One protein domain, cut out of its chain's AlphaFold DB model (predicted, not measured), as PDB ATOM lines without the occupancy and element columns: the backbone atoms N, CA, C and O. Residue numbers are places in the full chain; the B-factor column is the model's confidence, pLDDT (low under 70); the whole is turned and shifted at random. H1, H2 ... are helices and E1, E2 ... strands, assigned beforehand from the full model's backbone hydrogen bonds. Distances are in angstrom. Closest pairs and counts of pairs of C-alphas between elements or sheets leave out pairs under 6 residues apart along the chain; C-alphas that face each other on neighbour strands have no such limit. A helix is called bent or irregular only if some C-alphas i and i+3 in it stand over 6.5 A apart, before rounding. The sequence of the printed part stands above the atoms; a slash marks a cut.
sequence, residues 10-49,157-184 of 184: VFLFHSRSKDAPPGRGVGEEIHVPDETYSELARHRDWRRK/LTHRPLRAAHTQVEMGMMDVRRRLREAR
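What this domain is: This is residues 10 to 49 and 157 to 184 of the 184 residues of a protein of Minicystis rosea (UniProt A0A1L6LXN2). Two short parallel strands, E1 and E2, sit in the middle, between a looping stretch with small helices H1 and H2 and a longer helix, H3, of which residues 175 to 182 stick out. The 68 printed residues run E1, H1, H2, E2, H3, a mixed class with under half in named elements. The whole is only just compact, close to loose: radius of gyration of the C-alphas 12.7 A, spans 39 by 25 by 22 A.

How they stand to each other: E1, residues 10 to 13, parallels E2, residues 157 to 159; N 158 and O 11, 2.9 A apart, are within hydrogen-bond range. The closest C-alphas of E1 and H2, residues 46 to 49, are Phe 13 and Arg 47, 5.0 A apart. H1, residues 34 to 41, is irregular, C-alphas 36 and 39 being 8.0 A apart; 1 of 4 O i to N i+4 pairs and 4 of 5 O i to N i+3 pairs are within range. H3, residues 171 to 182, has every O i to N i+4 pair within range and is apart from H1.

Where its parts are: E1 begins at C-alpha 10 at (196.724, 234.876, 218.447); H3, 16.7 A from first to last C-alpha, ends at C-alpha 182 at (182.909, 239.520, 235.531).

The domain as a whole: Residues 50 to 156 are cut out, C-alphas 49 and 157 being 12.8 A apart. Links E1 to H1 and E2 to H3 are long. Residues 162 and 184 have pLDDT under 70.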
ATOM      1  N   VAL A  10     196.509 233.497 218.872       97.00
ATOM      2  CA  VAL A  10     196.724 234.876 218.447       97.00
ATOM      3  C   VAL A  10     195.819 235.164 217.259       97.00
ATOM      4  O   VAL A  10     195.915 234.521 216.213       97.00
ATOM      5  N   PHE A  11     194.971 236.179 217.401       97.19
ATOM      6  CA  PHE A  11     194.143 236.691 216.318       97.19
ATOM      7  C   PHE A  11     194.652 238.043 215.831       97.19
ATOM      8  O   PHE A  11     194.919 238.949 216.628       97.19
ATOM      9  N   LEU A  12     194.732 238.195 214.510       95.19
ATOM     10  CA  LEU A  12     195.036 239.451 213.834       95.19
ATOM     11  C   LEU A  12     193.786 239.943 213.103       95.19
ATOM     12  O   LEU A  12     193.260 239.266 212.217       95.19
ATOM     13  N   PHE A  13     193.334 241.155 213.415       94.81
ATOM     14  CA  PHE A  13     192.178 241.748 212.747       94.81
ATOM     15  C   PHE A  13     192.393 243.204 212.332       94.81
ATOM     16  O   PHE A  13     193.212 243.945 212.876       94.81
ATOM     17  N   HIS A  14     191.639 243.618 211.318       92.38
ATOM     18  CA  HIS A  14     191.495 244.999 210.877       92.38
ATOM     19  C   HIS A  14     190.191 245.158 210.078       92.38
ATOM     20  O   HIS A  14     189.528 244.191 209.708       92.38
ATOM     21  N   SER A  15     189.834 246.397 209.737       92.06
ATOM     22  CA  SER A  15     188.584 246.736 209.031       92.06
ATOM     23  C   SER A  15     188.415 246.097 207.645       92.06
ATOM     24  O   SER A  15     187.321 246.084 207.093       92.06
ATOM     25  N   ARG A  16     189.495 245.546 207.083       91.31
ATOM     26  CA  ARG A  16     189.526 244.879 205.767       91.31
ATOM     27  C   ARG A  16     189.865 243.390 205.866       91.31
ATOM     28  O   ARG A  16     190.259 242.801 204.865       91.31
ATOM     29  N   SER A  17     189.814 242.802 207.062       92.75
ATOM     30  CA  SER A  17     190.064 241.372 207.227       92.75
ATOM     31  C   SER A  17     189.069 240.568 206.394       92.75
ATOM     32  O   SER A  17     187.883 240.900 206.348       92.75
ATOM     33  N   LYS A  18     189.561 239.517 205.737       93.00
ATOM     34  CA  LYS A  18     188.724 238.580 204.987       93.00
ATOM     35  C   LYS A  18     187.822 237.805 205.952       93.00
ATOM     36  O   LYS A  18     188.236 237.473 207.065       93.00
ATOM     37  N   ASP A  19     186.615 237.507 205.492       95.81
ATOM     38  CA  ASP A  19     185.740 236.542 206.145       95.81
ATOM     39  C   ASP A  19     186.333 235.135 206.019       95.81
ATOM     40  O   ASP A  19     186.579 234.647 204.912       95.81
ATOM     41  N   ALA A  20     186.642 234.516 207.152       94.81
ATOM     42  CA  ALA A  20     187.237 233.189 207.218       94.81
ATOM     43  C   ALA A  20     187.056 232.609 208.629       94.81
ATOM     44  O   ALA A  20     186.987 233.384 209.594       94.81
ATOM     45  N   PRO A  21     187.076 231.274 208.783       95.38
ATOM     46  CA  PRO A  21     187.109 230.649 210.099       95.38
ATOM     47  C   PRO A  21     188.275 231.163 210.972       95.38
ATOM     48  O   PRO A  21     189.290 231.636 210.437       95.38
ATOM     49  N   PRO A  22     188.151 231.116 212.310       96.44
ATOM     50  CA  PRO A  22     189.270 231.329 213.230       96.44
ATOM     51  C   PRO A  22     190.486 230.466 212.858       96.44
ATOM     52  O   PRO A  22     190.328 229.326 212.433       96.44
ATOM     53  N   GLY A  23     191.695 231.029 212.923       94.06
ATOM     54  CA  GLY A  23     192.953 230.333 212.605       94.06
ATOM     55  C   GLY A  23     193.323 230.317 211.126       94.06
ATOM     56  O   GLY A  23     194.408 229.884 210.756       94.06
ATOM     57  N   ARG A  24     192.432 230.796 210.252       93.81
ATOM     58  CA  ARG A  24     192.663 230.878 208.798       93.81
ATOM     59  C   ARG A  24     192.978 232.304 208.328       93.81
ATOM     60  O   ARG A  24     193.023 232.562 207.126       93.81
ATOM     61  N   GLY A  25     193.148 233.245 209.257       88.81
ATOM     62  CA  GLY A  25     193.538 234.623 208.974       88.81
ATOM     63  C   GLY A  25     195.050 234.782 208.796       88.81
ATOM     64  O   GLY A  25     195.849 234.025 209.337       88.81
ATOM     65  N   VAL A  26     195.459 235.807 208.046       86.38
ATOM     66  CA  VAL A  26     196.881 236.157 207.907       86.38
ATOM     67  C   VAL A  26     197.433 236.597 209.261       86.38
ATOM     68  O   VAL A  26     196.881 237.509 209.870       86.38
ATOM     69  N   GLY A  27     198.550 236.006 209.691       87.00
ATOM     70  CA  GLY A  27     199.219 236.364 210.945       87.00
ATOM     71  C   GLY A  27     198.510 235.862 212.204       87.00
ATOM     72  O   GLY A  27     198.763 236.401 213.278       87.00
ATOM     73  N   GLU A  28     197.617 234.883 212.061       92.94
ATOM     74  CA  GLU A  28     197.039 234.148 213.184       92.94
ATOM     75  C   GLU A  28     197.856 232.906 213.510       92.94
ATOM     76  O   GLU A  28     198.486 232.311 212.636       92.94
ATOM     77  N   GLU A  29     197.805 232.512 214.773       94.44
ATOM     78  CA  GLU A  29     198.485 231.337 215.303       94.44
ATOM     79  C   GLU A  29     197.553 230.690 216.324       94.44
ATOM     80  O   GLU A  29     197.017 231.392 217.178       94.44
ATOM     81  N   ILE A  30     197.292 229.388 216.208       94.31
ATOM     82  CA  ILE A  30     196.388 228.657 217.105       94.31
ATOM     83  C   ILE A  30     197.026 227.311 217.448       94.31
ATOM     84  O   ILE A  30     197.300 226.513 216.557       94.31
ATOM     85  N   HIS A  31     197.213 227.076 218.743       95.06
ATOM     86  CA  HIS A  31     197.761 225.859 219.356       95.06
ATOM     87  C   HIS A  31     196.723 225.129 220.217       95.06
ATOM     88  O   HIS A  31     197.067 224.343 221.095       95.06
ATOM     89  N   VAL A  32     195.443 225.407 219.976       94.00
ATOM     90  CA  VAL A  32     194.292 224.747 220.601       94.00
ATOM     91  C   VAL A  32     193.431 224.080 219.527       94.00
ATOM     92  O   VAL A  32     193.526 224.461 218.358       94.00
ATOM     93  N   PRO A  33     192.576 223.109 219.886       94.56
ATOM     94  CA  PRO A  33     191.678 222.477 218.926       94.56
ATOM     95  C   PRO A  33     190.730 223.479 218.246       94.56
ATOM     96  O   PRO A  33     190.263 224.423 218.895       94.56
ATOM     97  N   ASP A  34     190.416 223.259 216.963       87.69
ATOM     98  CA  ASP A  34     189.565 224.144 216.144       87.69
ATOM     99  C   ASP A  34     188.191 224.384 216.809       87.69
ATOM    100  O   ASP A  34     187.640 225.491 216.751       87.69
ATOM    101  N   GLU A  35     187.658 223.382 217.517       93.75
ATOM    102  CA  GLU A  35     186.381 223.458 218.223       93.75
ATOM    103  C   GLU A  35     186.349 224.521 219.330       93.75
ATOM    104  O   GLU A  35     185.268 225.035 219.643       93.75
ATOM    105  N   THR A  36     187.512 224.919 219.861       96.25
ATOM    106  CA  THR A  36     187.653 225.971 220.884       96.25
ATOM    107  C   THR A  36     186.996 227.278 220.442       96.25
ATOM    108  O   THR A  36     186.417 227.998 221.256       96.25
ATOM    109  N   TYR A  37     187.041 227.577 219.141       97.06
ATOM    110  CA  TYR A  37     186.491 228.802 218.559       97.06
ATOM    111  C   TYR A  37     185.246 228.555 217.698       97.06
ATOM    112  O   TYR A  37     184.900 229.399 216.867       97.06
ATOM    113  N   SER A  38     184.530 227.445 217.924       96.69
ATOM    114  CA  SER A  38     183.297 227.111 217.191       96.69
ATOM    115  C   SER A  38     182.252 228.219 217.266       96.69
ATOM    116  O   SER A  38     181.646 228.555 216.253       96.69
ATOM    117  N   GLU A  39     182.058 228.823 218.444       97.75
ATOM    118  CA  GLU A  39     181.103 229.927 218.601       97.75
ATOM    119  C   GLU A  39     181.529 231.138 217.769       97.75
ATOM    120  O   GLU A  39     180.733 231.668 217.000       97.75
ATOM    121  N   LEU A  40     182.805 231.530 217.837       97.75
ATOM    122  CA  LEU A  40     183.341 232.645 217.055       97.75
ATOM    123  C   LEU A  40     183.176 232.410 215.544       97.75
ATOM    124  O   LEU A  40     182.838 233.338 214.810       97.75
ATOM    125  N   ALA A  41     183.358 231.167 215.086       97.00
ATOM    126  CA  ALA A  41     183.214 230.772 213.687       97.00
ATOM    127  C   ALA A  41     181.785 230.933 213.136       97.00
ATOM    128  O   ALA A  41     181.618 231.079 211.925       97.00
ATOM    129  N   ARG A  42     180.755 230.961 213.995       97.50
ATOM    130  CA  ARG A  42     179.355 231.205 213.589       97.50
ATOM    131  C   ARG A  42     179.105 232.658 213.192       97.50
ATOM    132  O   ARG A  42     178.112 232.961 212.530       97.50
ATOM    133  N   HIS A  43     179.994 233.570 213.584       97.75
ATOM    134  CA  HIS A  43     179.851 234.995 213.321       97.75
ATOM    135  C   HIS A  43     180.589 235.374 212.046       97.75
ATOM    136  O   HIS A  43     181.804 235.592 212.040       97.75
ATOM    137  N   ARG A  44     179.827 235.538 210.963       97.00
ATOM    138  CA  ARG A  44     180.343 236.114 209.720       97.00
ATOM    139  C   ARG A  44     181.063 237.431 210.010       97.00
ATOM    140  O   ARG A  44     180.539 238.284 210.738       97.00
ATOM    141  N   ASP A  45     182.239 237.605 209.418       96.88
ATOM    142  CA  ASP A  45     183.041 238.824 209.510       96.88
ATOM    143  C   ASP A  45     183.507 239.208 210.918       96.88
ATOM    144  O   ASP A  45     183.811 240.379 211.165       96.88
ATOM    145  N   TRP A  46     183.609 238.253 211.847       97.75
ATOM    146  CA  TRP A  46     183.953 238.528 213.246       97.75
ATOM    147  C   TRP A  46     185.216 239.396 213.413       97.75
ATOM    148  O   TRP A  46     185.208 240.334 214.208       97.75
ATOM    149  N   ARG A  47     186.264 239.193 212.594       96.62
ATOM    150  CA  ARG A  47     187.479 240.039 212.598       96.62
ATOM    151  C   ARG A  47     187.168 241.502 212.297       96.62
ATOM    152  O   ARG A  47     187.650 242.406 212.977       96.62
ATOM    153  N   ARG A  48     186.344 241.752 211.276       95.88
ATOM    154  CA  ARG A  48     185.939 243.116 210.910       95.88
ATOM    155  C   ARG A  48     185.101 243.732 212.020       95.88
ATOM    156  O   ARG A  48     185.320 244.894 212.338       95.88
ATOM    157  N   LYS A  49     184.225 242.948 212.653       97.19
ATOM    158  CA  LYS A  49     183.375 243.379 213.773       97.19
ATOM    159  C   LYS A  49     184.169 243.744 215.034       97.19
ATOM    160  O   LYS A  49     183.754 244.639 215.769       97.19
ATOM    161  N   LEU A 157     194.474 239.215 221.279       97.50
ATOM    162  CA  LEU A 157     193.907 240.063 220.240       97.50
ATOM    163  C   LEU A 157     194.948 241.064 219.760       97.50
ATOM    164  O   LEU A 157     195.584 241.759 220.557       97.50
ATOM    165  N   THR A 158     195.130 241.133 218.448       96.12
ATOM    166  CA  THR A 158     196.114 242.012 217.836       96.12
ATOM    167  C   THR A 158     195.572 242.688 216.585       96.12
ATOM    168  O   THR A 158     194.723 242.147 215.873       96.12
ATOM    169  N   HIS A 159     196.093 243.873 216.289       92.75
ATOM    170  CA  HIS A 159     195.799 244.584 215.055       92.75
ATOM    171  C   HIS A 159     197.092 245.051 214.394       92.75
ATOM    172  O   HIS A 159     198.093 245.341 215.048       92.75
ATOM    173  N   ARG A 160     197.075 245.174 213.068       86.81
ATOM    174  CA  ARG A 160     198.160 245.822 212.328       86.81
ATOM    175  C   ARG A 160     197.587 246.976 211.520       86.81
ATOM    176  O   ARG A 160     196.856 246.730 210.556       86.81
ATOM    177  N   PRO A 161     197.893 248.236 211.875       76.94
ATOM    178  CA  PRO A 161     197.530 249.358 211.031       76.94
ATOM    179  C   PRO A 161     198.142 249.186 209.639       76.94
ATOM    180  O   PRO A 161     199.251 248.672 209.486       76.94
ATOM    181  N   LEU A 162     197.432 249.652 208.613       69.44
ATOM    182  CA  LEU A 162     197.961 249.715 207.253       69.44
ATOM    183  C   LEU A 162     199.348 250.382 207.253       69.44
ATOM    184  O   LEU A 162     199.473 251.516 207.712       69.44
ATOM    185  N   ARG A 163     200.351 249.691 206.690       71.00
ATOM    186  CA  ARG A 163     201.755 250.136 206.563       71.00
ATOM    187  C   ARG A 163     202.561 250.199 207.871       71.00
ATOM    188  O   ARG A 163     203.670 250.720 207.857       71.00
ATOM    189  N   ALA A 164     202.045 249.678 208.984       77.31
ATOM    190  CA  ALA A 164     202.848 249.519 210.195       77.31
ATOM    191  C   ALA A 164     203.820 248.337 210.054       77.31
ATOM    192  O   ALA A 164     203.429 247.268 209.581       77.31
ATOM    193  N   ALA A 165     205.061 248.524 210.511       77.38
ATOM    194  CA  ALA A 165     206.080 247.472 210.537       77.38
ATOM    195  C   ALA A 165     205.755 246.359 211.550       77.38
ATOM    196  O   ALA A 165     206.143 245.210 211.358       77.38
ATOM    197  N   HIS A 166     205.004 246.687 212.607       83.25
ATOM    198  CA  HIS A 166     204.721 245.777 213.711       83.25
ATOM    199  C   HIS A 166     203.224 245.656 213.989       83.25
ATOM    200  O   HIS A 166     202.445 246.597 213.813       83.25
ATOM    201  N   THR A 167     202.841 244.467 214.443       90.62
ATOM    202  CA  THR A 167     201.523 244.180 215.002       90.62
ATOM    203  C   THR A 167     201.435 244.748 216.423       90.62
ATOM    204  O   THR A 167     202.377 244.622 217.201       90.62
ATOM    205  N   GLN A 168     200.306 245.363 216.763       92.50
ATOM    206  CA  GLN A 168     200.021 245.932 218.079       92.50
ATOM    207  C   GLN A 168     199.067 245.023 218.855       92.50
ATOM    208  O   GLN A 168     198.157 244.428 218.277       92.50
ATOM    209  N   VAL A 169     199.274 244.921 220.168       94.75
ATOM    210  CA  VAL A 169     198.433 244.113 221.061       94.75
ATOM    211  C   VAL A 169     197.274 244.956 221.583       94.75
ATOM    212  O   VAL A 169     197.476 246.052 222.099       94.75
ATOM    213  N   GLU A 170     196.060 244.423 221.496       95.62
ATOM    214  CA  GLU A 170     194.818 245.097 221.882       95.62
ATOM    215  C   GLU A 170     194.486 244.875 223.362       95.62
ATOM    216  O   GLU A 170     193.457 244.298 223.719       95.62
ATOM    217  N   MET A 171     195.380 245.328 224.246       95.75
ATOM    218  CA  MET A 171     195.235 245.150 225.699       95.75
ATOM    219  C   MET A 171     193.910 245.712 226.225       95.75
ATOM    220  O   MET A 171     193.222 245.038 226.986       95.75
ATOM    221  N   GLY A 172     193.512 246.907 225.770       95.25
ATOM    222  CA  GLY A 172     192.256 247.536 226.189       95.25
ATOM    223  C   GLY A 172     191.020 246.718 225.807       95.25
ATOM    224  O   GLY A 172     190.094 246.591 226.600       95.25
ATOM    225  N   MET A 173     191.017 246.091 224.627       96.00
ATOM    226  CA  MET A 173     189.908 245.239 224.193       96.00
ATOM    227  C   MET A 173     189.826 243.945 225.015       96.00
ATOM    228  O   MET A 173     188.733 243.507 225.374       96.00
ATOM    229  N   MET A 174     190.971 243.345 225.342       97.50
ATOM    230  CA  MET A 174     191.020 242.146 226.183       97.50
ATOM    231  C   MET A 174     190.649 242.446 227.642       97.50
ATOM    232  O   MET A 174     190.005 241.615 228.280       97.50
ATOM    233  N   ASP A 175     190.966 243.638 228.154       97.12
ATOM    234  CA  ASP A 175     190.468 244.086 229.459       97.12
ATOM    235  C   ASP A 175     188.946 244.290 229.450       97.12
ATOM    236  O   ASP A 175     188.253 243.798 230.341       97.12
ATOM    237  N   VAL A 176     188.386 244.901 228.398       97.31
ATOM    238  CA  VAL A 176     186.925 244.989 228.219       97.31
ATOM    239  C   VAL A 176     186.290 243.595 228.191       97.31
ATOM    240  O   VAL A 176     185.294 243.368 228.875       97.31
ATOM    241  N   ARG A 177     186.888 242.631 227.478       97.56
ATOM    242  CA  ARG A 177     186.442 241.225 227.468       97.56
ATOM    243  C   ARG A 177     186.404 240.628 228.875       97.56
ATOM    244  O   ARG A 177     185.418 239.981 229.217       97.56
ATOM    245  N   ARG A 178     187.448 240.846 229.684       96.69
ATOM    246  CA  ARG A 178     187.509 240.392 231.084       96.69
ATOM    247  C   ARG A 178     186.386 241.019 231.913       96.69
ATOM    248  O   ARG A 178     185.591 240.290 232.498       96.69
ATOM    249  N   ARG A 179     186.252 242.348 231.883       96.12
ATOM    250  CA  ARG A 179     185.214 243.088 232.625       96.12
ATOM    251  C   ARG A 179     183.797 242.626 232.276       96.12
ATOM    252  O   ARG A 179     182.962 242.476 233.158       96.12
ATOM    253  N   LEU A 180     183.526 242.350 230.999       95.56
ATOM    254  CA  LEU A 180     182.218 241.862 230.538       95.56
ATOM    255  C   LEU A 180     181.901 240.423 230.975       95.56
ATOM    256  O   LEU A 180     180.726 240.053 230.986       95.56
ATOM    257  N   ARG A 181     182.917 239.609 231.299       93.94
ATOM    258  CA  ARG A 181     182.734 238.277 231.902       93.94
ATOM    259  C   ARG A 181     182.423 238.367 233.390       93.94
ATOM    260  O   ARG A 181     181.610 237.585 233.860       93.94
ATOM    261  N   GLU A 182     183.073 239.296 234.088       91.50
ATOM    262  CA  GLU A 182     182.909 239.520 235.531       91.50
ATOM    263  C   GLU A 182     181.571 240.185 235.876       91.50
ATOM    264  O   GLU A 182     181.025 239.928 236.937       91.50
ATOM    265  N   ALA A 183     181.016 241.001 234.977       84.44
ATOM    266  CA  ALA A 183     179.716 241.657 235.154       84.44
ATOM    267  C   ALA A 183     178.497 240.720 234.953       84.44
ATOM    268  O   ALA A 183     177.419 241.200 234.600       84.44
ATOM    269  N   ARG A 184     178.683 239.401 235.085       57.78
ATOM    270  CA  ARG A 184     177.629 238.381 234.978       57.78
ATOM    271  C   ARG A 184     176.986 238.088 236.323       57.78
ATOM    272  O   ARG A 184     177.725 238.073 237.328       57.78
TER     273      ARG A 184